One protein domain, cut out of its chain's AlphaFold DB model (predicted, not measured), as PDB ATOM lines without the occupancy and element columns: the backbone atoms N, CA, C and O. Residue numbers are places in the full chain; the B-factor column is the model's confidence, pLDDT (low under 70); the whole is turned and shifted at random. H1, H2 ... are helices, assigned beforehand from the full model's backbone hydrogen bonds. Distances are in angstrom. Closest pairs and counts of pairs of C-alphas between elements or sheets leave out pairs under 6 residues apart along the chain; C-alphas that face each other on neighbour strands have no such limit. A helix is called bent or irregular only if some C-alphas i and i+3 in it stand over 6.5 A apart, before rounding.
ATOM      1  N   TRP A  12     -45.201  27.203  34.079       94.06
ATOM      2  CA  TRP A  12     -44.448  25.995  33.744       94.06
ATOM      3  C   TRP A  12     -44.835  24.792  34.613       94.06
ATOM      4  O   TRP A  12     -44.804  23.675  34.115       94.06
ATOM      5  N   ILE A  13     -45.243  24.987  35.874       94.12
ATOM      6  CA  ILE A  13     -45.644  23.891  36.776       94.12
ATOM      7  C   ILE A  13     -46.977  23.294  36.321       94.12
ATOM      8  O   ILE A  13     -47.138  22.072  36.334       94.12
ATOM      9  N   ARG A  14     -47.920  24.133  35.866       93.38
ATOM     10  CA  ARG A  14     -49.185  23.657  35.277       93.38
ATOM     11  C   ARG A  14     -48.920  22.803  34.042       93.38
ATOM     12  O   ARG A  14     -49.430  21.690  33.952       93.38
ATOM     13  N   VAL A  15     -48.088  23.306  33.130       95.31
ATOM     14  CA  VAL A  15     -47.726  22.580  31.906       95.31
ATOM     15  C   VAL A  15     -46.955  21.307  32.236       95.31
ATOM     16  O   VAL A  15     -47.319  20.251  31.738       95.31
ATOM     17  N   ALA A  16     -45.984  21.353  33.148       96.75
ATOM     18  CA  ALA A  16     -45.240  20.174  33.583       96.75
ATOM     19  C   ALA A  16     -46.145  19.086  34.168       96.75
ATOM     20  O   ALA A  16     -45.970  17.911  33.862       96.75
ATOM     21  N   SER A  17     -47.133  19.473  34.976       95.69
ATOM     22  CA  SER A  17     -48.090  18.531  35.563       95.69
ATOM     23  C   SER A  17     -48.938  17.852  34.487       95.69
ATOM     24  O   SER A  17     -49.140  16.641  34.527       95.69
ATOM     25  N   PHE A  18     -49.388  18.612  33.485       95.62
ATOM     26  CA  PHE A  18     -50.171  18.074  32.374       95.62
ATOM     27  C   PHE A  18     -49.340  17.178  31.442       95.62
ATOM     28  O   PHE A  18     -49.748  16.066  31.125       95.62
ATOM     29  N   GLU A  19     -48.149  17.626  31.053       97.44
ATOM     30  CA  GLU A  19     -47.211  16.874  30.216       97.44
ATOM     31  C   GLU A  19     -46.825  15.534  30.855       97.44
ATOM     32  O   GLU A  19     -46.923  14.486  30.218       97.44
ATOM     33  N   VAL A  20     -46.445  15.546  32.138       96.69
ATOM     34  CA  VAL A  20     -46.093  14.316  32.860       96.69
ATOM     35  C   VAL A  20     -47.301  13.393  32.986       96.69
ATOM     36  O   VAL A  20     -47.146  12.187  32.819       96.69
ATOM     37  N   TYR A  21     -48.503  13.926  33.218       95.38
ATOM     38  CA  TYR A  21     -49.723  13.120  33.230       95.38
ATOM     39  C   TYR A  21     -49.965  12.401  31.895       95.38
ATOM     40  O   TYR A  21     -50.222  11.201  31.899       95.38
ATOM     41  N   LEU A  22     -49.812  13.093  30.762       95.75
ATOM     42  CA  LEU A  22     -49.970  12.482  29.438       95.75
ATOM     43  C   LEU A  22     -48.903  11.419  29.149       95.75
ATOM     44  O   LEU A  22     -49.203  10.397  28.534       95.75
ATOM     45  N   ILE A  23     -47.663  11.641  29.594       96.94
ATOM     46  CA  ILE A  23     -46.596  10.639  29.484       96.94
ATOM     47  C   ILE A  23     -46.956   9.402  30.314       96.94
ATOM     48  O   ILE A  23     -46.871   8.287  29.812       96.94
ATOM     49  N   LEU A  24     -47.391   9.584  31.565       95.81
ATOM     50  CA  LEU A  24     -47.784   8.475  32.436       95.81
ATOM     51  C   LEU A  24     -48.946   7.668  31.845       95.81
ATOM     52  O   LEU A  24     -48.870   6.442  31.830       95.81
ATOM     53  N   ASP A  25     -49.970   8.339  31.315       94.56
ATOM     54  CA  ASP A  25     -51.107   7.699  30.644       94.56
ATOM     55  C   ASP A  25     -50.653   6.872  29.429       94.56
ATOM     56  O   ASP A  25     -50.948   5.679  29.339       94.56
ATOM     57  N   ARG A  26     -49.816   7.454  28.558       94.62
ATOM     58  CA  ARG A  26     -49.254   6.766  27.384       94.62
ATOM     59  C   ARG A  26     -48.397   5.547  27.751       94.62
ATOM     60  O   ARG A  26     -48.377   4.574  27.004       94.62
ATOM     61  N   TRP A  27     -47.705   5.592  28.889       96.31
ATOM     62  CA  TRP A  27     -46.887   4.489  29.413       96.31
ATOM     63  C   TRP A  27     -47.706   3.476  30.238       96.31
ATOM     64  O   TRP A  27     -47.148   2.538  30.804       96.31
ATOM     65  N   GLY A  28     -49.029   3.655  30.344       94.88
ATOM     66  CA  GLY A  28     -49.916   2.768  31.102       94.88
ATOM     67  C   GLY A  28     -49.756   2.861  32.626       94.88
ATOM     68  O   GLY A  28     -50.160   1.949  33.348       94.88
ATOM     69  N   LEU A  29     -49.165   3.943  33.137       94.75
ATOM     70  CA  LEU A  29     -48.908   4.175  34.560       94.75
ATOM     71  C   LEU A  29     -50.064   4.965  35.189       94.75
ATOM     72  O   LEU A  29     -49.972   6.167  35.430       94.75
ATOM     73  N   SER A  30     -51.162   4.267  35.476       87.19
ATOM     74  CA  SER A  30     -52.440   4.866  35.891       87.19
ATOM     75  C   SER A  30     -52.493   5.376  37.337       87.19
ATOM     76  O   SER A  30     -53.449   6.053  37.719       87.19
ATOM     77  N   SER A  31     -51.487   5.079  38.168       90.06
ATOM     78  CA  SER A  31     -51.448   5.534  39.558       90.06
ATOM     79  C   SER A  31     -50.092   6.122  39.949       90.06
ATOM     80  O   SER A  31     -49.035   5.660  39.522       90.06
ATOM     81  N   VAL A  32     -50.109   7.110  40.854       92.12
ATOM     82  CA  VAL A  32     -48.885   7.699  41.439       92.12
ATOM     83  C   VAL A  32     -48.028   6.634  42.124       92.12
ATOM     84  O   VAL A  32     -46.803   6.743  42.164       92.12
ATOM     85  N   ARG A  33     -48.662   5.597  42.681       93.50
ATOM     86  CA  ARG A  33     -47.956   4.489  43.320       93.50
ATOM     87  C   ARG A  33     -47.166   3.687  42.292       93.50
ATOM     88  O   ARG A  33     -45.974   3.478  42.506       93.50
ATOM     89  N   ASP A  34     -47.807   3.287  41.202       93.38
ATOM     90  CA  ASP A  34     -47.179   2.459  40.171       93.38
ATOM     91  C   ASP A  34     -46.102   3.251  39.433       93.38
ATOM     92  O   ASP A  34     -44.975   2.779  39.298       93.38
ATOM     93  N   ALA A  35     -46.394   4.508  39.092       95.06
ATOM     94  CA  ALA A  35     -45.424   5.433  38.519       95.06
ATOM     95  C   ALA A  35     -44.202   5.628  39.432       95.06
ATOM     96  O   ALA A  35     -43.067   5.631  38.966       95.06
ATOM     97  N   SER A  36     -44.408   5.753  40.748       96.06
ATOM     98  CA  SER A  36     -43.317   5.914  41.715       96.06
ATOM     99  C   SER A  36     -42.384   4.709  41.743       96.06
ATOM    100  O   SER A  36     -41.164   4.886  41.741       96.06
ATOM    101  N   VAL A  37     -42.947   3.499  41.748       95.38
ATOM    102  CA  VAL A  37     -42.173   2.254  41.733       95.38
ATOM    103  C   VAL A  37     -41.439   2.103  40.406       95.38
ATOM    104  O   VAL A  37     -40.235   1.871  40.406       95.38
ATOM    105  N   PHE A  38     -42.145   2.292  39.291       95.00
ATOM    106  CA  PHE A  38     -41.595   2.127  37.951       95.00
ATOM    107  C   PHE A  38     -40.462   3.120  37.652       95.00
ATOM    108  O   PHE A  38     -39.423   2.736  37.121       95.00
ATOM    109  N   LEU A  39     -40.628   4.388  38.037       94.94
ATOM    110  CA  LEU A  39     -39.636   5.439  37.798       94.94
ATOM    111  C   LEU A  39     -38.535   5.492  38.872       94.94
ATOM    112  O   LEU A  39     -37.545   6.204  38.709       94.94
ATOM    113  N   GLY A  40     -38.704   4.811  40.009       94.75
ATOM    114  CA  GLY A  40     -37.805   4.975  41.157       94.75
ATOM    115  C   GLY A  40     -37.793   6.412  41.703       94.75
ATOM    116  O   GLY A  40     -36.777   6.891  42.213       94.75
ATOM    117  N   ILE A  41     -38.915   7.127  41.572       95.12
ATOM    118  CA  ILE A  41     -39.093   8.515  42.019       95.12
ATOM    119  C   ILE A  41     -40.067   8.531  43.181       95.12
ATOM    120  O   ILE A  41     -41.051   7.800  43.186       95.12
ATOM    121  N   SER A  42     -39.810   9.369  44.187       94.75
ATOM    122  CA  SER A  42     -40.666   9.415  45.370       94.75
ATOM    123  C   SER A  42     -42.112   9.779  45.010       94.75
ATOM    124  O   SER A  42     -42.353  10.696  44.221       94.75
ATOM    125  N   ARG A  43     -43.079   9.106  45.650       94.75
ATOM    126  CA  ARG A  43     -44.507   9.453  45.541       94.75
ATOM    127  C   ARG A  43     -44.752  10.928  45.831       94.75
ATOM    128  O   ARG A  43     -45.520  11.553  45.122       94.75
ATOM    129  N   HIS A  44     -44.048  11.490  46.814       93.44
ATOM    130  CA  HIS A  44     -44.141  12.907  47.150       93.44
ATOM    131  C   HIS A  44     -43.787  13.808  45.957       93.44
ATOM    132  O   HIS A  44     -44.543  14.719  45.653       93.44
ATOM    133  N   THR A  45     -42.691  13.534  45.241       93.50
ATOM    134  CA  THR A  45     -42.323  14.293  44.033       93.50
ATOM    135  C   THR A  45     -43.377  14.162  42.936       93.50
ATOM    136  O   THR A  45     -43.739  15.164  42.330       93.50
ATOM    137  N   LEU A  46     -43.886  12.953  42.688       94.12
ATOM    138  CA  LEU A  46     -44.901  12.728  41.653       94.12
ATOM    139  C   LEU A  46     -46.258  13.343  42.014       94.12
ATOM    140  O   LEU A  46     -46.943  13.858  41.139       94.12
ATOM    141  N   SER A  47     -46.633  13.367  43.294       93.38
ATOM    142  CA  SER A  47     -47.860  14.027  43.753       93.38
ATOM    143  C   SER A  47     -47.860  15.531  43.474       93.38
ATOM    144  O   SER A  47     -48.924  16.079  43.201       93.38
ATOM    145  N   LYS A  48     -46.691  16.186  43.462       93.94
ATOM    146  CA  LYS A  48     -46.561  17.608  43.085       93.94
ATOM    147  C   LYS A  48     -46.905  17.894  41.626       93.94
ATOM    148  O   LYS A  48     -47.203  19.035  41.290       93.94
ATOM    149  N   LEU A  49     -46.844  16.867  40.781       92.94
ATOM    150  CA  LEU A  49     -47.163  16.909  39.354       92.94
ATOM    151  C   LEU A  49     -48.614  16.491  39.074       92.94
ATOM    152  O   LEU A  49     -48.964  16.212  37.932       92.94
ATOM    153  N   SER A  50     -49.474  16.415  40.098       90.19
ATOM    154  CA  SER A  50     -50.892  16.115  39.902       90.19
ATOM    155  C   SER A  50     -51.571  17.235  39.101       90.19
ATOM    156  O   SER A  50     -51.567  18.376  39.561       90.19
ATOM    157  N   PRO A  51     -52.230  16.945  37.962       87.50
ATOM    158  CA  PRO A  51     -52.939  17.968  37.190       87.50
ATOM    159  C   PRO A  51     -54.074  18.648  37.962       87.50
ATOM    160  O   PRO A  51     -54.387  19.805  37.700       87.50
ATOM    161  N   SER A  52     -54.695  17.941  38.914       87.62
ATOM    162  CA  SER A  52     -55.791  18.481  39.726       87.62
ATOM    163  C   SER A  52     -55.304  19.489  40.764       87.62
ATOM    164  O   SER A  52     -56.014  20.442  41.066       87.62
ATOM    165  N   HIS A  53     -54.108  19.272  41.314       86.19
ATOM    166  CA  HIS A  53     -53.527  20.100  42.373       86.19
ATOM    167  C   HIS A  53     -52.006  20.193  42.192       86.19
ATOM    168  O   HIS A  53     -51.255  19.599  42.969       86.19
ATOM    169  N   PRO A  54     -51.542  20.898  41.149       87.12
ATOM    170  CA  PRO A  54     -50.117  21.079  40.924       87.12
ATOM    171  C   PRO A  54     -49.502  21.882  42.079       87.12
ATOM    172  O   PRO A  54     -50.104  22.837  42.566       87.12
ATOM    173  N   ASP A  55     -48.315  21.495  42.542       90.62
ATOM    174  CA  ASP A  55     -47.676  22.096  43.721       90.62
ATOM    175  C   ASP A  55     -46.578  23.086  43.304       90.62
ATOM    176  O   ASP A  55     -45.585  22.722  42.666       90.62
ATOM    177  N   GLY A  56     -46.735  24.347  43.719       88.94
ATOM    178  CA  GLY A  56     -45.802  25.443  43.438       88.94
ATOM    179  C   GLY A  56     -44.382  25.253  43.992       88.94
ATOM    180  O   GLY A  56     -43.456  25.927  43.553       88.94
ATOM    181  N   SER A  57     -44.186  24.325  44.931       91.00
ATOM    182  CA  SER A  57     -42.880  23.979  45.504       91.00
ATOM    183  C   SER A  57     -42.089  22.960  44.670       91.00
ATOM    184  O   SER A  57     -41.027  22.486  45.101       91.00
ATOM    185  N   LEU A  58     -42.598  22.561  43.497       93.19
ATOM    186  CA  LEU A  58     -41.872  21.715  42.557       93.19
ATOM    187  C   LEU A  58     -40.606  22.429  42.059       93.19
ATOM    188  O   LEU A  58     -40.643  23.561  41.587       93.19
ATOM    189  N   ARG A  59     -39.466  21.735  42.134       93.12
ATOM    190  CA  ARG A  59     -38.187  22.219  41.601       93.12
ATOM    191  C   ARG A  59     -37.945  21.660  40.204       93.12
ATOM    192  O   ARG A  59     -38.215  20.482  39.971       93.12
ATOM    193  N   LEU A  60     -37.344  22.466  39.331       93.19
ATOM    194  CA  LEU A  60     -36.928  22.034  37.991       93.19
ATOM    195  C   LEU A  60     -35.961  20.847  38.035       93.19
ATOM    196  O   LEU A  60     -36.121  19.916  37.264       93.19
ATOM    197  N   GLU A  61     -35.049  20.805  39.007       94.88
ATOM    198  CA  GLU A  61     -34.154  19.658  39.222       94.88
ATOM    199  C   GLU A  61     -34.927  18.344  39.454       94.88
ATOM    200  O   GLU A  61     -34.576  17.288  38.924       94.88
ATOM    201  N   SER A  62     -36.018  18.402  40.227       94.94
ATOM    202  CA  SER A  62     -36.871  17.234  40.462       94.94
ATOM    203  C   SER A  62     -37.567  16.788  39.178       94.94
ATOM    204  O   SER A  62     -37.683  15.587  38.942       94.94
ATOM    205  N   LEU A  63     -38.015  17.741  38.355       96.06
ATOM    206  CA  LEU A  63     -38.607  17.464  37.047       96.06
ATOM    207  C   LEU A  63     -37.571  16.877  36.077       96.06
ATOM    208  O   LEU A  63     -37.854  15.902  35.388       96.06
ATOM    209  N   ASP A  64     -36.352  17.410  36.062       95.44
ATOM    210  CA  ASP A  64     -35.263  16.903  35.229       95.44
ATOM    211  C   ASP A  64     -34.930  15.455  35.567       95.44
ATOM    212  O   ASP A  64     -34.726  14.643  34.665       95.44
ATOM    213  N   ARG A  65     -34.965  15.089  36.852       96.00
ATOM    214  CA  ARG A  65     -34.820  13.693  37.269       96.00
ATOM    215  C   ARG A  65     -35.945  12.805  36.729       96.00
ATOM    216  O   ARG A  65     -35.660  11.686  36.317       96.00
ATOM    217  N   VAL A  66     -37.188  13.295  36.681       96.88
ATOM    218  CA  VAL A  66     -38.323  12.582  36.058       96.88
ATOM    219  C   VAL A  66     -38.056  12.323  34.576       96.88
ATOM    220  O   VAL A  66     -38.101  11.172  34.139       96.88
ATOM    221  N   TYR A  67     -37.704  13.357  33.810       97.88
ATOM    222  CA  TYR A  67     -37.427  13.208  32.377       97.88
ATOM    223  C   TYR A  67     -36.192  12.355  32.087       97.88
ATOM    224  O   TYR A  67     -36.217  11.547  31.159       97.88
ATOM    225  N   ALA A  68     -35.122  12.493  32.873       97.44
ATOM    226  CA  ALA A  68     -33.924  11.673  32.732       97.44
ATOM    227  C   ALA A  68     -34.244  10.184  32.922       97.44
ATOM    228  O   ALA A  68     -33.805   9.356  32.120       97.44
ATOM    229  N   THR A  69     -35.063   9.852  33.926       97.50
ATOM    230  CA  THR A  69     -35.544   8.485  34.133       97.50
ATOM    231  C   THR A  69     -36.357   7.995  32.938       97.50
ATOM    232  O   THR A  69     -36.035   6.936  32.403       97.50
ATOM    233  N   PHE A  70     -37.365   8.747  32.475       97.62
ATOM    234  CA  PHE A  70     -38.158   8.347  31.305       97.62
ATOM    235  C   PHE A  70     -37.268   8.075  30.091       97.62
ATOM    236  O   PHE A  70     -37.329   6.996  29.508       97.62
ATOM    237  N   LEU A  71     -36.371   9.008  29.759       97.75
ATOM    238  CA  LEU A  71     -35.437   8.860  28.642       97.75
ATOM    239  C   LEU A  71     -34.563   7.608  28.784       97.75
ATOM    240  O   LEU A  71     -34.303   6.931  27.788       97.75
ATOM    241  N   HIS A  72     -34.102   7.275  29.988       96.50
ATOM    242  CA  HIS A  72     -33.328   6.054  30.201       96.50
ATOM    243  C   HIS A  72     -34.188   4.796  30.003       96.50
ATOM    244  O   HIS A  72     -33.759   3.849  29.343       96.50
ATOM    245  N   LEU A  73     -35.428   4.821  30.497       97.12
ATOM    246  CA  LEU A  73     -36.353   3.690  30.452       97.12
ATOM    247  C   LEU A  73     -36.909   3.384  29.058       97.12
ATOM    248  O   LEU A  73     -37.297   2.241  28.826       97.12
ATOM    249  N   VAL A  74     -36.884   4.327  28.105       97.69
ATOM    250  CA  VAL A  74     -37.395   4.089  26.738       97.69
ATOM    251  C   VAL A  74     -36.814   2.815  26.115       97.69
ATOM    252  O   VAL A  74     -37.544   2.031  25.515       97.69
ATOM    253  N   SER A  75     -35.509   2.574  26.278       95.00
ATOM    254  CA  SER A  75     -34.844   1.402  25.688       95.00
ATOM    255  C   SER A  75     -35.339   0.067  26.251       95.00
ATOM    256  O   SER A  75     -35.210  -0.955  25.578       95.00
ATOM    257  N   PHE A  76     -35.889   0.085  27.466       94.81
ATOM    258  CA  PHE A  76     -36.380  -1.087  28.186       94.81
ATOM    259  C   PHE A  76     -37.897  -1.255  28.065       94.81
ATOM    260  O   PHE A  76     -38.388  -2.374  28.146       94.81
ATOM    261  N   HIS A  77     -38.630  -0.154  27.881       94.94
ATOM    262  CA  HIS A  77     -40.090  -0.157  27.842       94.94
ATOM    263  C   HIS A  77     -40.656  -0.312  26.423       94.94
ATOM    264  O   HIS A  77     -41.690  -0.954  26.257       94.94
ATOM    265  N   PHE A  78     -39.968   0.212  25.399       95.38
ATOM    266  CA  PHE A  78     -40.461   0.219  24.018       95.38
ATOM    267  C   PHE A  78     -39.624  -0.651  23.064       95.38
ATOM    268  O   PHE A  78     -38.389  -0.729  23.190       95.38
ATOM    269  N   PRO A  79     -40.268  -1.266  22.049       96.81
ATOM    270  CA  PRO A  79     -39.565  -1.933  20.960       96.81
ATOM    271  C   PRO A  79     -38.766  -0.918  20.137       96.81
ATOM    272  O   PRO A  79     -39.129   0.250  20.045       96.81
ATOM    273  N   GLU A  80     -37.686  -1.367  19.497       96.75
ATOM    274  CA  GLU A  80     -36.700  -0.495  18.840       96.75
ATOM    275  C   GLU A  80     -37.307   0.553  17.896       96.75
ATOM    276  O   GLU A  80     -36.959   1.729  17.987       96.75
ATOM    277  N   LYS A  81     -38.280   0.145  17.075       97.06
ATOM    278  CA  LYS A  81     -38.998   1.010  16.126       97.06
ATOM    279  C   LYS A  81     -39.754   2.183  16.774       97.06
ATOM    280  O   LYS A  81     -40.004   3.179  16.107       97.06
ATOM    281  N   GLU A  82     -40.124   2.067  18.047       97.31
ATOM    282  CA  GLU A  82     -40.892   3.073  18.798       97.31
ATOM    283  C   GLU A  82     -40.001   3.935  19.706       97.31
ATOM    284  O   GLU A  82     -40.436   4.982  20.184       97.31
ATOM    285  N   ARG A  83     -38.730   3.554  19.910       97.19
ATOM    286  CA  ARG A  83     -37.839   4.234  20.864       97.19
ATOM    287  C   ARG A  83     -37.539   5.675  20.476       97.19
ATOM    288  O   ARG A  83     -37.654   6.557  21.319       97.19
ATOM    289  N   GLU A  84     -37.106   5.926  19.243       97.94
ATOM    290  CA  GLU A  84     -36.756   7.294  18.838       97.94
ATOM    291  C   GLU A  84     -37.977   8.224  18.767       97.94
ATOM    292  O   GLU A  84     -37.878   9.335  19.291       97.94
ATOM    293  N   PRO A  85     -39.142   7.788  18.244       97.81
ATOM    294  CA  PRO A  85     -40.381   8.553  18.371       97.81
ATOM    295  C   PRO A  85     -40.705   8.943  19.820       97.81
ATOM    296  O   PRO A  85     -40.947  10.118  20.089       97.81
ATOM    297  N   GLU A  86     -40.630   8.003  20.770       98.06
ATOM    298  CA  GLU A  86     -40.905   8.309  22.180       98.06
ATOM    299  C   GLU A  86     -39.843   9.243  22.782       98.06
ATOM    300  O   GLU A  86     -40.175  10.185  23.501       98.06
ATOM    301  N   ARG A  87     -38.555   9.054  22.456       98.19
ATOM    302  CA  ARG A  87     -37.491   9.987  22.873       98.19
ATOM    303  C   ARG A  87     -37.753  11.394  22.358       98.19
ATOM    304  O   ARG A  87     -37.513  12.353  23.092       98.19
ATOM    305  N   ASN A  88     -38.211  11.523  21.118       98.06
ATOM    306  CA  ASN A  88     -38.543  12.810  20.538       98.06
ATOM    307  C   ASN A  88     -39.726  13.456  21.264       98.06
ATOM    308  O   ASN A  88     -39.624  14.621  21.639       98.06
ATOM    309  N   GLU A  89     -40.791  12.707  21.558       98.00
ATOM    310  CA  GLU A  89     -41.933  13.248  22.304       98.00
ATOM    311  C   GLU A  89     -41.527  13.714  23.710       98.00
ATOM    312  O   GLU A  89     -41.865  14.826  24.114       98.00
ATOM    313  N   LEU A  90     -40.718  12.929  24.430       98.31
ATOM    314  CA  LEU A  90     -40.180  13.327  25.736       98.31
ATOM    315  C   LEU A  90     -39.329  14.605  25.652       98.31
ATOM    316  O   LEU A  90     -39.419  15.466  26.529       98.31
ATOM    317  N   ARG A  91     -38.505  14.752  24.606       98.19
ATOM    318  CA  ARG A  91     -37.693  15.960  24.383       98.19
ATOM    319  C   ARG A  91     -38.571  17.169  24.065       98.19
ATOM    320  O   ARG A  91     -38.372  18.211  24.679       98.19
ATOM    321  N   CYS A  92     -39.549  17.029  23.172       97.94
ATOM    322  CA  CYS A  92     -40.501  18.086  22.828       97.94
ATOM    323  C   CYS A  92     -41.296  18.545  24.055       97.94
ATOM    324  O   CYS A  92     -41.376  19.740  24.330       97.94
ATOM    325  N   SER A  93     -41.813  17.591  24.826       97.81
ATOM    326  CA  SER A  93     -42.494  17.822  26.099       97.81
ATOM    327  C   SER A  93     -41.628  18.620  27.079       97.81
ATOM    328  O   SER A  93     -42.044  19.667  27.580       97.81
ATOM    329  N   ARG A  94     -40.368  18.206  27.276       97.38
ATOM    330  CA  ARG A  94     -39.420  18.937  28.126       97.38
ATOM    331  C   ARG A  94     -39.123  20.344  27.598       97.38
ATOM    332  O   ARG A  94     -39.041  21.274  28.398       97.38
ATOM    333  N   SER A  95     -38.977  20.520  26.284       95.81
ATOM    334  CA  SER A  95     -38.744  21.837  25.673       95.81
ATOM    335  C   SER A  95     -39.893  22.806  25.946       95.81
ATOM    336  O   SER A  95     -39.632  23.915  26.408       95.81
ATOM    337  N   ARG A  96     -41.152  22.370  25.785       95.44
ATOM    338  CA  ARG A  96     -42.340  23.195  26.090       95.44
ATOM    339  C   ARG A  96     -42.333  23.706  27.535       95.44
ATOM    340  O   ARG A  96     -42.663  24.860  27.795       95.44
ATOM    341  N   ILE A  97     -41.910  22.870  28.486       95.94
ATOM    342  CA  ILE A  97     -41.798  23.270  29.896       95.94
ATOM    343  C   ILE A  97     -40.649  24.260  30.102       95.94
ATOM    344  O   ILE A  97     -40.808  25.248  30.823       95.94
ATOM    345  N   LEU A  98     -39.489  24.019  29.485       93.25
ATOM    346  CA  LEU A  98     -38.319  24.888  29.622       93.25
ATOM    347  C   LEU A  98     -38.561  26.292  29.068       93.25
ATOM    348  O   LEU A  98     -38.163  27.259  29.713       93.25
ATOM    349  N   GLU A  99     -39.252  26.410  27.934       92.50
ATOM    350  CA  GLU A  99     -39.624  27.698  27.334       92.50
ATOM    351  C   GLU A  99     -40.453  28.572  28.289       92.50
ATOM    352  O   GLU A  99     -40.296  29.792  28.316       92.50
ATOM    353  N   LEU A 100     -41.295  27.945  29.117       92.25
ATOM    354  CA  LEU A 100     -42.091  28.623  30.144       92.25
ATOM    355  C   LEU A 100     -41.325  28.843  31.451       92.25
ATOM    356  O   LEU A 100     -41.623  29.775  32.196       92.25
ATOM    357  N   SER A 101     -40.360  27.975  31.748       91.31
ATOM    358  CA  SER A 101     -39.544  28.047  32.966       91.31
ATOM    359  C   SER A 101     -38.489  29.151  32.879       91.31
ATOM    360  O   SER A 101     -38.178  29.792  33.881       91.31
ATOM    361  N   TYR A 102     -37.954  29.374  31.677       88.38
ATOM    362  CA  TYR A 102     -36.917  30.355  31.375       88.38
ATOM    363  C   TYR A 102     -37.309  31.174  30.139       88.38
ATOM    364  O   TYR A 102     -36.720  30.998  29.069       88.38
ATOM    365  N   PRO A 103     -38.305  32.070  30.253       84.31
ATOM    366  CA  PRO A 103     -38.702  32.899  29.129       84.31
ATOM    367  C   PRO A 103     -37.527  33.773  28.682       84.31
ATOM    368  O   PRO A 103     -36.854  34.419  29.491       84.31
ATOM    369  N   LEU A 104     -37.282  33.806  27.372       86.50
ATOM    370  CA  LEU A 104     -36.287  34.701  26.792       86.50
ATOM    371  C   LEU A 104     -36.672  36.158  27.064       86.50
ATOM    372  O   LEU A 104     -37.841  36.537  26.981       86.50
ATOM    373  N   SER A 105     -35.672  36.998  27.335       86.81
ATOM    374  CA  SER A 105     -35.902  38.443  27.403       86.81
ATOM    375  C   SER A 105     -36.397  38.976  26.053       86.81
ATOM    376  O   SER A 105     -35.968  38.485  25.005       86.81
ATOM    377  N   GLY A 106     -37.231  40.022  26.069       86.56
ATOM    378  CA  GLY A 106     -37.779  40.624  24.844       86.56
ATOM    379  C   GLY A 106     -36.705  40.995  23.815       86.56
ATOM    380  O   GLY A 106     -36.838  40.659  22.647       86.56
ATOM    381  N   LYS A 107     -35.565  41.538  24.267       90.81
ATOM    382  CA  LYS A 107     -34.426  41.887  23.397       90.81
ATOM    383  C   LYS A 107     -33.832  40.688  22.658       90.81
ATOM    384  O   LYS A 107     -33.391  40.816  21.520       90.81
ATOM    385  N   VAL A 108     -33.762  39.533  23.324       88.31
ATOM    386  CA  VAL A 108     -33.254  38.303  22.702       88.31
ATOM    387  C   VAL A 108     -34.273  37.783  21.695       88.31
ATOM    388  O   VAL A 108     -33.881  37.418  20.592       88.31
ATOM    389  N   ARG A 109     -35.566  37.806  22.042       86.25
ATOM    390  CA  ARG A 109     -36.647  37.392  21.143       86.25
ATOM    391  C   ARG A 109     -36.676  38.238  19.863       86.25
ATOM    392  O   ARG A 109     -36.556  37.669  18.785       86.25
ATOM    393  N   GLU A 110     -36.709  39.565  19.985       87.75
ATOM    394  CA  GLU A 110     -36.718  40.499  18.843       87.75
ATOM    395  C   GLU A 110     -35.526  40.281  17.901       87.75
ATOM    396  O   GLU A 110     -35.666  40.297  16.679       87.75
ATOM    397  N   ARG A 111     -34.333  40.055  18.466       91.62
ATOM    398  CA  ARG A 111     -33.135  39.782  17.669       91.62
ATOM    399  C   ARG A 111     -33.278  38.495  16.855       91.62
ATOM    400  O   ARG A 111     -32.941  38.497  15.675       91.62
ATOM    401  N   VAL A 112     -33.747  37.415  17.478       88.31
ATOM    402  CA  VAL A 112     -33.903  36.110  16.817       88.31
ATOM    403  C   VAL A 112     -34.987  36.164  15.736       88.31
ATOM    404  O   VAL A 112     -34.786  35.630  14.650       88.31
ATOM    405  N   GLU A 113     -36.105  36.844  15.998       89.38
ATOM    406  CA  GLU A 113     -37.196  37.020  15.028       89.38
ATOM    407  C   GLU A 113     -36.729  37.816  13.798       89.38
ATOM    408  O   GLU A 113     -36.980  37.415  12.660       89.38
ATOM    409  N   LYS A 114     -35.935  38.874  14.011       88.00
ATOM    410  CA  LYS A 114     -35.313  39.637  12.922       88.00
ATOM    411  C   LYS A 114     -34.328  38.801  12.093       88.00
ATOM    412  O   LYS A 114     -34.274  38.953  10.878       88.00
ATOM    413  N   GLU A 115     -33.545  37.926  12.728       86.94
ATOM    414  CA  GLU A 115     -32.598  37.033  12.038       86.94
ATOM    415  C   GLU A 115     -33.309  35.928  11.224       86.94
ATOM    416  O   GLU A 115     -32.764  35.483  10.213       86.94
ATOM    417  N   ARG A 116     -34.530  35.515  11.605       85.50
ATOM    418  CA  ARG A 116     -35.360  34.568  10.826       85.50
ATOM    419  C   ARG A 116     -36.113  35.211   9.656       85.50
ATOM    420  O   ARG A 116     -36.587  34.479   8.793       85.50
ATOM    421  N   GLY A 117     -36.185  36.544   9.599       76.50
ATOM    422  CA  GLY A 117     -37.012  37.269   8.629       76.50
ATOM    423  C   GLY A 117     -38.502  37.279   8.989       76.50
ATOM    424  O   GLY A 117     -39.334  37.482   8.110       76.50
TER     425      GLY A 117
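AT A GLANCE: This is residues 12 to 117 of the 119 residues of an uncharacterized protein of Parabacteroides distasonis (UniProt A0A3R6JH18). Three helices side by side, H1, H4 and H5, make a small bundle, with the short helices H2 and H3 on the side away from H5. Beyond H5, residues 103 to 117 stick out as an arm, of which 106 to 116 belong to H6. The printed part has 106 residues, with six named helices, H1 to H6 in order, and no named strand: all helix. It is flat, 47 by 36 by 20 A, and only just loose, close to compact, with a radius of gyration of the C-alphas of 15.6 A.

IN THESE COORDINATES: H1, residues 12 to 26, begins at C-alpha 12 (-44.448, 25.995, 33.744) and is 20.8 A long. H2 is residues 32 to 39 and H3 residues 43 to 47. H4, residues 60 to 77, is 24.6 A long and only just irregular: C-alphas 72 and 75 are 6.7 A apart. H5, residues 80 to 101, is 32.0 A long and irregular: C-alphas 81 and 84 are 7.2 A apart. H6, residues 106 to 116, is 15.5 A long and ends at C-alpha 116 (-35.360, 34.568, 10.826).

HOW THE PARTS SIT: H1 touches H5 at a shallow tilt of 16 degrees, opposite ways; their closest C-alphas, Trp 12 and Leu 100, are 5.0 A apart. H4 and H5 form a helical hairpin at 8 degrees; H4 touches H5 with residues 67 to 75 alone, closest C-alphas Val 74 and Arg 83, 5.9 A. H2 touches H3, closest C-alphas Ser 36 and Arg 43, 5.3 A. H6 touches no helix. Every O i to N i+4 pair is within hydrogen-bond range in H1, H2, H3 and H6; in H4 12 of 14 are, in H5 15 of 18.

THE WHOLE: The C-alphas farthest apart, Arg 33 and Gly 117, are 49.0 A apart. The printed part has no cut, the link H3 to H4 is long, and no printed residue is under 70 in pLDDT.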